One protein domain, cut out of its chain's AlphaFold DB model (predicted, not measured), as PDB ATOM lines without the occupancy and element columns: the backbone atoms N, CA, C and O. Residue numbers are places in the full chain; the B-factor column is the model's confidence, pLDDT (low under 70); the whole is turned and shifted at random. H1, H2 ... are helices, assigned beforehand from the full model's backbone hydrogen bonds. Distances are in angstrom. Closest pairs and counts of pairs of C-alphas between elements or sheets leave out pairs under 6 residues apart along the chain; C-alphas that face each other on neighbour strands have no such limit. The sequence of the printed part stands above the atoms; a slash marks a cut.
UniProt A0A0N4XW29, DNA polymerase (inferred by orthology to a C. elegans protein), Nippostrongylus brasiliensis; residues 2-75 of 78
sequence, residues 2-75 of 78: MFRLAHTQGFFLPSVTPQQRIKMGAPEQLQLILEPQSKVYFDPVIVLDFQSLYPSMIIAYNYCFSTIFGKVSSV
ATOM      1  N   MET A   2     317.575 280.506 240.931       89.94
ATOM      2  CA  MET A   2     316.110 280.343 240.907       89.94
ATOM      3  C   MET A   2     315.358 281.387 240.060       89.94
ATOM      4  O   MET A   2     314.494 281.005 239.284       89.94
ATOM      5  N   PHE A   3     315.741 282.672 240.112       91.69
ATOM      6  CA  PHE A   3     315.120 283.719 239.281       91.69
ATOM      7  C   PHE A   3     315.242 283.437 237.773       91.69
ATOM      8  O   PHE A   3     314.289 283.623 237.028       91.69
ATOM      9  N   ARG A   4     316.402 282.932 237.322       94.88
ATOM     10  CA  ARG A   4     316.623 282.581 235.911       94.88
ATOM     11  C   ARG A   4     315.721 281.421 235.486       94.88
ATOM     12  O   ARG A   4     315.072 281.527 234.455       94.88
ATOM     13  N   LEU A   5     315.664 280.356 236.289       94.44
ATOM     14  CA  LEU A   5     314.814 279.189 236.017       94.44
ATOM     15  C   LEU A   5     313.328 279.561 235.988       94.44
ATOM     16  O   LEU A   5     312.615 279.195 235.058       94.44
ATOM     17  N   ALA A   6     312.878 280.344 236.966       95.00
ATOM     18  CA  ALA A   6     311.503 280.814 237.027       95.00
ATOM     19  C   ALA A   6     311.134 281.672 235.810       95.00
ATOM     20  O   ALA A   6     310.117 281.410 235.178       95.00
ATOM     21  N   HIS A   7     311.997 282.615 235.418       94.38
ATOM     22  CA  HIS A   7     311.786 283.425 234.218       94.38
ATOM     23  C   HIS A   7     311.684 282.562 232.951       94.38
ATOM     24  O   HIS A   7     310.800 282.780 232.130       94.38
ATOM     25  N   THR A   8     312.545 281.545 232.792       96.81
ATOM     26  CA  THR A   8     312.464 280.624 231.638       96.81
ATOM     27  C   THR A   8     311.191 279.777 231.615       96.81
ATOM     28  O   THR A   8     310.807 279.296 230.557       96.81
ATOM     29  N   GLN A   9     310.534 279.604 232.762       95.31
ATOM     30  CA  GLN A   9     309.292 278.843 232.910       95.31
ATOM     31  C   GLN A   9     308.043 279.743 232.981       95.31
ATOM     32  O   GLN A   9     306.945 279.240 233.197       95.31
ATOM     33  N   GLY A  10     308.189 281.064 232.805       94.94
ATOM     34  CA  GLY A  10     307.073 282.015 232.864       94.94
ATOM     35  C   GLY A  10     306.529 282.276 234.274       94.94
ATOM     36  O   GLY A  10     305.430 282.805 234.418       94.94
ATOM     37  N   PHE A  11     307.279 281.918 235.320       94.88
ATOM     38  CA  PHE A  11     306.912 282.210 236.703       94.88
ATOM     39  C   PHE A  11     307.349 283.614 237.127       94.88
ATOM     40  O   PHE A  11     308.432 284.091 236.778       94.88
ATOM     41  N   PHE A  12     306.536 284.230 237.985       93.00
ATOM     42  CA  PHE A  12     306.865 285.470 238.683       93.00
ATOM     43  C   PHE A  12     307.344 285.163 240.100       93.00
ATOM     44  O   PHE A  12     306.752 284.342 240.799       93.00
ATOM     45  N   LEU A  13     308.409 285.837 240.545       92.56
ATOM     46  CA  LEU A  13     308.874 285.725 241.926       92.56
ATOM     47  C   LEU A  13     308.239 286.819 242.791       92.56
ATOM     48  O   LEU A  13     308.347 287.997 242.440       92.56
ATOM     49  N   PRO A  14     307.638 286.470 243.940       90.62
ATOM     50  CA  PRO A  14     307.164 287.465 244.887       90.62
ATOM     51  C   PRO A  14     308.345 288.169 245.567       90.62
ATOM     52  O   PRO A  14     309.323 287.536 245.970       90.62
ATOM     53  N   SER A  15     308.233 289.487 245.735       93.69
ATOM     54  CA  SER A  15     309.168 290.286 246.531       93.69
ATOM     55  C   SER A  15     308.580 290.515 247.922       93.69
ATOM     56  O   SER A  15     307.579 291.215 248.066       93.69
ATOM     57  N   VAL A  16     309.174 289.897 248.945       93.31
ATOM     58  CA  VAL A  16     308.696 289.991 250.334       93.31
ATOM     59  C   VAL A  16     309.296 291.223 251.006       93.31
ATOM     60  O   VAL A  16     310.518 291.335 251.139       93.31
ATOM     61  N   THR A  17     308.448 292.134 251.483       97.00
ATOM     62  CA  THR A  17     308.900 293.324 252.218       97.00
ATOM     63  C   THR A  17     309.336 292.968 253.648       97.00
ATOM     64  O   THR A  17     308.875 291.972 254.215       97.00
ATOM     65  N   PRO A  18     310.190 293.781 254.302       96.12
ATOM     66  CA  PRO A  18     310.575 293.542 255.697       96.12
ATOM     67  C   PRO A  18     309.374 293.451 256.652       96.12
ATOM     68  O   PRO A  18     309.336 292.585 257.522       96.12
ATOM     69  N   GLN A  19     308.356 294.290 256.442       96.75
ATOM     70  CA  GLN A  19     307.126 294.302 257.242       96.75
ATOM     71  C   GLN A  19     306.318 293.006 257.090       96.75
ATOM     72  O   GLN A  19     305.730 292.532 258.059       96.75
ATOM     73  N   GLN A  20     306.288 292.420 255.887       95.75
ATOM     74  CA  GLN A  20     305.650 291.123 255.641       95.75
ATOM     75  C   GLN A  20     306.436 289.987 256.297       95.75
ATOM     76  O   GLN A  20     305.832 289.120 256.919       95.75
ATOM     77  N   ARG A  21     307.774 290.024 256.221       94.56
ATOM     78  CA  ARG A  21     308.645 289.002 256.818       94.56
ATOM     79  C   ARG A  21     308.450 288.881 258.329       94.56
ATOM     80  O   ARG A  21     308.385 287.771 258.837       94.56
ATOM     81  N   ILE A  22     308.316 290.006 259.032       95.88
ATOM     82  CA  ILE A  22     308.105 290.028 260.493       95.88
ATOM     83  C   ILE A  22     306.774 289.367 260.885       95.88
ATOM     84  O   ILE A  22     306.662 288.805 261.967       95.88
ATOM     85  N   LYS A  23     305.767 289.414 260.005       96.25
ATOM     86  CA  LYS A  23     304.453 288.801 260.238       96.25
ATOM     87  C   LYS A  23     304.407 287.304 259.909       96.25
ATOM     88  O   LYS A  23     303.374 286.680 260.134       96.25
ATOM     89  N   MET A  24     305.468 286.732 259.333       94.25
ATOM     90  CA  MET A  24     305.513 285.305 259.012       94.25
ATOM     91  C   MET A  24     305.591 284.467 260.292       94.25
ATOM     92  O   MET A  24     306.194 284.881 261.280       94.25
ATOM     93  N   GLY A  25     304.992 283.276 260.262       91.44
ATOM     94  CA  GLY A  25     305.080 282.330 261.373       91.44
ATOM     95  C   GLY A  25     306.528 281.918 261.650       91.44
ATOM     96  O   GLY A  25     307.320 281.745 260.719       91.44
ATOM     97  N   ALA A  26     306.862 281.763 262.930       93.81
ATOM     98  CA  ALA A  26     308.164 281.255 263.337       93.81
ATOM     99  C   ALA A  26     308.321 279.775 262.929       93.81
ATOM    100  O   ALA A  26     307.325 279.050 262.870       93.81
ATOM    101  N   PRO A  27     309.547 279.301 262.655       91.75
ATOM    102  CA  PRO A  27     309.804 277.877 262.473       91.75
ATOM    103  C   PRO A  27     309.452 277.097 263.745       91.75
ATOM    104  O   PRO A  27     309.946 277.414 264.823       91.75
ATOM    105  N   GLU A  28     308.603 276.080 263.610       92.44
ATOM    106  CA  GLU A  28     308.122 275.266 264.739       92.44
ATOM    107  C   GLU A  28     308.919 273.954 264.894       92.44
ATOM    108  O   GLU A  28     309.014 273.406 265.989       92.44
ATOM    109  N   GLN A  29     309.509 273.450 263.804       92.50
ATOM    110  CA  GLN A  29     310.174 272.146 263.765       92.50
ATOM    111  C   GLN A  29     311.674 272.272 264.072       92.50
ATOM    112  O   GLN A  29     312.366 273.092 263.464       92.50
ATOM    113  N   LEU A  30     312.184 271.414 264.958       93.31
ATOM    114  CA  LEU A  30     313.605 271.314 265.299       93.31
ATOM    115  C   LEU A  30     314.209 270.012 264.765       93.31
ATOM    116  O   LEU A  30     313.512 269.015 264.563       93.31
ATOM    117  N   GLN A  31     315.519 270.022 264.544       93.69
ATOM    118  CA  GLN A  31     316.279 268.831 264.193       93.69
ATOM    119  C   GLN A  31     316.308 267.825 265.351       93.69
ATOM    120  O   GLN A  31     316.356 268.202 266.522       93.69
ATOM    121  N   LEU A  32     316.334 266.536 265.017       95.50
ATOM    122  CA  LEU A  32     316.514 265.476 266.002       95.50
ATOM    123  C   LEU A  32     317.996 265.347 266.363       95.50
ATOM    124  O   LEU A  32     318.828 265.092 265.493       95.50
ATOM    125  N   ILE A  33     318.308 265.481 267.650       95.94
ATOM    126  CA  ILE A  33     319.626 265.190 268.216       95.94
ATOM    127  C   ILE A  33     319.414 264.128 269.288       95.94
ATOM    128  O   ILE A  33     318.694 264.357 270.257       95.94
ATOM    129  N   LEU A  34     320.006 262.954 269.086       95.31
ATOM    130  CA  LEU A  34     319.944 261.868 270.058       95.31
ATOM    131  C   LEU A  34     321.013 262.080 271.129       95.31
ATOM    132  O   LEU A  34     322.154 262.415 270.810       95.31
ATOM    133  N   GLU A  35     320.652 261.858 272.391       96.38
ATOM    134  CA  GLU A  35     321.621 261.860 273.481       96.38
ATOM    135  C   GLU A  35     322.515 260.609 273.379       96.38
ATOM    136  O   GLU A  35     322.001 259.485 273.343       96.38
ATOM    137  N   PRO A  36     323.848 260.762 273.299       94.50
ATOM    138  CA  PRO A  36     324.744 259.622 273.214       94.50
ATOM    139  C   PRO A  36     324.906 258.946 274.580       94.50
ATOM    140  O   PRO A  36     324.938 259.593 275.624       94.50
ATOM    141  N   GLN A  37     325.111 257.629 274.578       95.25
ATOM    142  CA  GLN A  37     325.523 256.919 275.788       95.25
ATOM    143  C   GLN A  37     327.022 257.125 276.039       95.25
ATOM    144  O   GLN A  37     327.863 256.594 275.304       95.25
ATOM    145  N   SER A  38     327.346 257.859 277.103       95.38
ATOM    146  CA  SER A  38     328.717 258.133 277.542       95.38
ATOM    147  C   SER A  38     329.379 256.888 278.137       95.38
ATOM    148  O   SER A  38     329.194 256.572 279.311       95.38
ATOM    149  N   LYS A  39     330.156 256.171 277.323       95.31
ATOM    150  CA  LYS A  39     330.989 255.028 277.727       95.31
ATOM    151  C   LYS A  39     332.131 254.811 276.733       95.31
ATOM    152  O   LYS A  39     332.133 255.385 275.647       95.31
ATOM    153  N   VAL A  40     333.084 253.960 277.100       96.12
ATOM    154  CA  VAL A  40     334.123 253.476 276.182       96.12
ATOM    155  C   VAL A  40     333.589 252.248 275.444       96.12
ATOM    156  O   VAL A  40     333.048 251.339 276.071       96.12
ATOM    157  N   TYR A  41     333.732 252.230 274.120       95.94
ATOM    158  CA  TYR A  41     333.312 251.122 273.263       95.94
ATOM    159  C   TYR A  41     334.555 250.371 272.780       95.94
ATOM    160  O   TYR A  41     335.444 250.981 272.190       95.94
ATOM    161  N   PHE A  42     334.625 249.068 273.058       96.56
ATOM    162  CA  PHE A  42     335.710 248.196 272.583       96.56
ATOM    163  C   PHE A  42     335.362 247.511 271.255       96.56
ATOM    164  O   PHE A  42     336.256 247.214 270.465       96.56
ATOM    165  N   ASP A  43     334.069 247.308 270.996       97.06
ATOM    166  CA  ASP A  43     333.553 246.792 269.729       97.06
ATOM    167  C   ASP A  43     333.477 247.909 268.667       97.06
ATOM    168  O   ASP A  43     333.271 249.078 269.015       97.06
ATOM    169  N   PRO A  44     333.614 247.588 267.364       96.00
ATOM    170  CA  PRO A  44     333.529 248.581 266.298       96.00
ATOM    171  C   PRO A  44     332.143 249.236 266.239       96.00
ATOM    172  O   PRO A  44     331.113 248.561 266.233       96.00
ATOM    173  N   VAL A  45     332.123 250.567 266.135       95.69
ATOM    174  CA  VAL A  45     330.897 251.368 266.027       95.69
ATOM    175  C   VAL A  45     330.709 251.822 264.582       95.69
ATOM    176  O   VAL A  45     331.540 252.548 264.038       95.69
ATOM    177  N   ILE A  46     329.609 251.401 263.956       97.12
ATOM    178  CA  ILE A  46     329.259 251.814 262.592       97.12
ATOM    179  C   ILE A  46     328.629 253.206 262.642       97.12
ATOM    180  O   ILE A  46     327.669 253.437 263.376       97.12
ATOM    181  N   VAL A  47     329.146 254.113 261.816       96.81
ATOM    182  CA  VAL A  47     328.609 255.464 261.646       96.81
ATOM    183  C   VAL A  47     327.965 255.553 260.270       96.81
ATOM    184  O   VAL A  47     328.612 255.288 259.258       96.81
ATOM    185  N   LEU A  48     326.682 255.903 260.248       97.44
ATOM    186  CA  LEU A  48     325.906 256.081 259.027       97.44
ATOM    187  C   LEU A  48     325.584 257.560 258.852       97.44
ATOM    188  O   LEU A  48     325.238 258.238 259.818       97.44
ATOM    189  N   ASP A  49     325.657 258.030 257.612       97.19
ATOM    190  CA  ASP A  49     325.244 259.376 257.234       97.19
ATOM    191  C   ASP A  49     324.442 259.326 255.930       97.19
ATOM    192  O   ASP A  49     324.667 258.474 255.064       97.19
ATOM    193  N   PHE A  50     323.485 260.236 255.795       97.25
ATOM    194  CA  PHE A  50     322.716 260.390 254.572       97.25
ATOM    195  C   PHE A  50     323.482 261.278 253.599       97.25
ATOM    196  O   PHE A  50     323.727 262.457 253.861       97.25
ATOM    197  N   GLN A  51     323.769 260.761 252.406       96.88
ATOM    198  CA  GLN A  51     324.304 261.592 251.337       96.88
ATOM    199  C   GLN A  51     323.252 262.626 250.911       96.88
ATOM    200  O   GLN A  51     322.221 262.294 250.324       96.88
ATOM    201  N   SER A  52     323.532 263.897 251.196       97.25
ATOM    202  CA  SER A  52     322.695 265.027 250.775       97.25
ATOM    203  C   SER A  52     321.239 264.931 251.262       97.25
ATOM    204  O   SER A  52     320.311 265.080 250.468       97.25
ATOM    205  N   LEU A  53     321.035 264.728 252.570       95.88
ATOM    206  CA  LEU A  53     319.716 264.550 253.200       95.88
ATOM    207  C   LEU A  53     318.629 265.520 252.688       95.88
ATOM    208  O   LEU A  53     317.634 265.084 252.114       95.88
ATOM    209  N   TYR A  54     318.805 266.837 252.862       96.00
ATOM    210  CA  TYR A  54     317.762 267.812 252.511       96.00
ATOM    211  C   TYR A  54     317.494 267.931 251.003       96.00
ATOM    212  O   TYR A  54     316.322 267.888 250.629       96.00
ATOM    213  N   PRO A  55     318.503 268.042 250.114       97.62
ATOM    214  CA  PRO A  55     318.259 268.008 248.673       97.62
ATOM    215  C   PRO A  55     317.508 266.754 248.212       97.62
ATOM    216  O   PRO A  55     316.551 266.866 247.448       97.62
ATOM    217  N   SER A  56     317.889 265.577 248.718       97.75
ATOM    218  CA  SER A  56     317.227 264.313 248.380       97.75
ATOM    219  C   SER A  56     315.761 264.311 248.817       97.75
ATOM    220  O   SER A  56     314.888 263.948 248.031       97.75
ATOM    221  N   MET A  57     315.466 264.800 250.028       97.31
ATOM    222  CA  MET A  57     314.092 264.952 250.520       97.31
ATOM    223  C   MET A  57     313.276 265.946 249.683       97.31
ATOM    224  O   MET A  57     312.130 265.664 249.341       97.31
ATOM    225  N   ILE A  58     313.862 267.093 249.322       97.38
ATOM    226  CA  ILE A  58     313.202 268.121 248.504       97.38
ATOM    227  C   ILE A  58     312.755 267.545 247.155       97.38
ATOM    228  O   ILE A  58     311.629 267.793 246.725       97.38
ATOM    229  N   ILE A  59     313.620 266.755 246.512       97.25
ATOM    230  CA  ILE A  59     313.339 266.119 245.220       97.25
ATOM    231  C   ILE A  59     312.298 265.007 245.382       97.25
ATOM    232  O   ILE A  59     311.313 264.988 244.649       97.25
ATOM    233  N   ALA A  60     312.490 264.103 246.348       97.94
ATOM    234  CA  ALA A  60     311.631 262.932 246.532       97.94
ATOM    235  C   ALA A  60     310.175 263.298 246.864       97.94
ATOM    236  O   ALA A  60     309.254 262.653 246.370       97.94
ATOM    237  N   TYR A  61     309.969 264.346 247.667       96.88
ATOM    238  CA  TYR A  61     308.641 264.782 248.119       96.88
ATOM    239  C   TYR A  61     308.109 266.015 247.377       96.88
ATOM    240  O   TYR A  61     307.088 266.574 247.770       96.88
ATOM    241  N   ASN A  62     308.773 266.437 246.296       96.50
ATOM    242  CA  ASN A  62     308.365 267.573 245.465       96.50
ATOM    243  C   ASN A  62     308.128 268.869 246.273       96.50
ATOM    244  O   ASN A  62     307.127 269.572 246.096       96.50
ATOM    245  N   TYR A  63     309.048 269.187 247.189       95.75
ATOM    246  CA  TYR A  63     308.976 270.402 248.001       95.75
ATOM    247  C   TYR A  63     309.453 271.615 247.204       95.75
ATOM    248  O   TYR A  63     310.645 271.822 246.992       95.75
ATOM    249  N   CYS A  64     308.514 272.456 246.780       93.25
ATOM    250  CA  CYS A  64     308.800 273.675 246.038       93.25
ATOM    251  C   CYS A  64     307.794 274.771 246.399       93.25
ATOM    252  O   CYS A  64     306.643 274.499 246.726       93.25
ATOM    253  N   PHE A  65     308.193 276.038 246.264       92.38
ATOM    254  CA  PHE A  65     307.268 277.166 246.408       92.38
ATOM    255  C   PHE A  65     306.068 277.082 245.449       92.38
ATOM    256  O   PHE A  65     305.007 277.603 245.768       92.38
ATOM    257  N   SER A  66     306.219 276.418 244.297       92.56
ATOM    258  CA  SER A  66     305.146 276.235 243.314       92.56
ATOM    259  C   SER A  66     304.185 275.082 243.628       92.56
ATOM    260  O   SER A  66     303.174 274.955 242.945       92.56
ATOM    261  N   THR A  67     304.485 274.233 244.617       94.06
ATOM    262  CA  THR A  67     303.706 273.017 244.924       94.06
ATOM    263  C   THR A  67     303.020 273.068 246.292       94.06
ATOM    264  O   THR A  67     302.254 272.169 246.631       94.06
ATOM    265  N   ILE A  68     303.256 274.120 247.084       91.50
ATOM    266  CA  ILE A  68     302.674 274.296 248.421       91.50
ATOM    267  C   ILE A  68     301.312 275.000 248.317       91.50
ATOM    268  O   ILE A  68     301.238 276.149 247.892       91.50
ATOM    269  N   PHE A  69     300.249 274.336 248.783       89.56
ATOM    270  CA  PHE A  69     298.875 274.872 248.783       89.56
ATOM    271  C   PHE A  69     298.397 275.419 250.140       89.56
ATOM    272  O   PHE A  69     297.356 276.066 250.206       89.56
ATOM    273  N   GLY A  70     299.146 275.191 251.223       89.19
ATOM    274  CA  GLY A  70     298.799 275.655 252.572       89.19
ATOM    275  C   GLY A  70     298.833 274.543 253.621       89.19
ATOM    276  O   GLY A  70     299.149 273.393 253.319       89.19
ATOM    277  N   LYS A  71     298.539 274.891 254.882       87.06
ATOM    278  CA  LYS A  71     298.455 273.910 255.977       87.06
ATOM    279  C   LYS A  71     297.173 273.085 255.815       87.06
ATOM    280  O   LYS A  71     296.111 273.651 255.570       87.06
ATOM    281  N   VAL A  72     297.248 271.772 256.028       88.44
ATOM    282  CA  VAL A  72     296.084 270.871 255.900       88.44
ATOM    283  C   VAL A  72     294.919 271.312 256.794       88.44
ATOM    284  O   VAL A  72     293.782 271.304 256.349       88.44
ATOM    285  N   SER A  73     295.193 271.804 258.006       85.06
ATOM    286  CA  SER A  73     294.164 272.313 258.929       85.06
ATOM    287  C   SER A  73     293.367 273.512 258.403       85.06
ATOM    288  O   SER A  73     292.276 273.776 258.897       85.06
ATOM    289  N   SER A  74     293.909 274.251 257.432       73.25
ATOM    290  CA  SER A  74     293.237 275.393 256.797       73.25
ATOM    291  C   SER A  74     292.480 275.025 255.522       73.25
ATOM    292  O   SER A  74     291.743 275.851 254.990       73.25
ATOM    293  N   VAL A  75     292.646 273.795 255.029       69.38
ATOM    294  CA  VAL A  75     291.920 273.291 253.868       69.38
ATOM    295  C   VAL A  75     290.682 272.574 254.394       69.38
ATOM    296  O   VAL A  75     290.789 271.499 254.979       69.38
TER     297      VAL A  75
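This is residues 2 to 75 of the 78 residues of the protein "DNA polymerase (inferred by orthology to a C. elegans protein)" of Nippostrongylus brasiliensis (UniProt A0A0N4XW29). With little regular structure, the domain is an open loop of chain: from the short helix H3 the free stretch of residues 23 to 52 reaches far out, turns near Phe 42 and returns to H2, with H1 and H2 toward the end away from that turn. The printed part has 74 residues and three named helices in the order H1, H2, H3, with no named strand; the class is all helix, with 20 residues in named elements. The whole is extended, with a radius of gyration of the C-alphas of 20.0 A, and spans 59 by 30 by 27 A.

H3, residues 53 to 60, is apart from H1, residues 2 to 8, and from H2, residues 18 to 22. H1 and H2 are apart too. In these three helices every O i to N i+4 pair is within hydrogen-bond range.

H3 is 10.6 A long and begins at C-alpha 53 (319.716, 264.550, 253.200). H1 is 10.0 A long, from C-alpha 2 (316.110, 280.343, 240.907). H2 is 6.4 A long.

The C-alphas of Gly 10 and Phe 42, the two farthest apart, are 59.5 A apart. The link from H2 to H3 is long, 30 residues. The printed part has no cut. Residue 75 alone is under 70 in pLDDT.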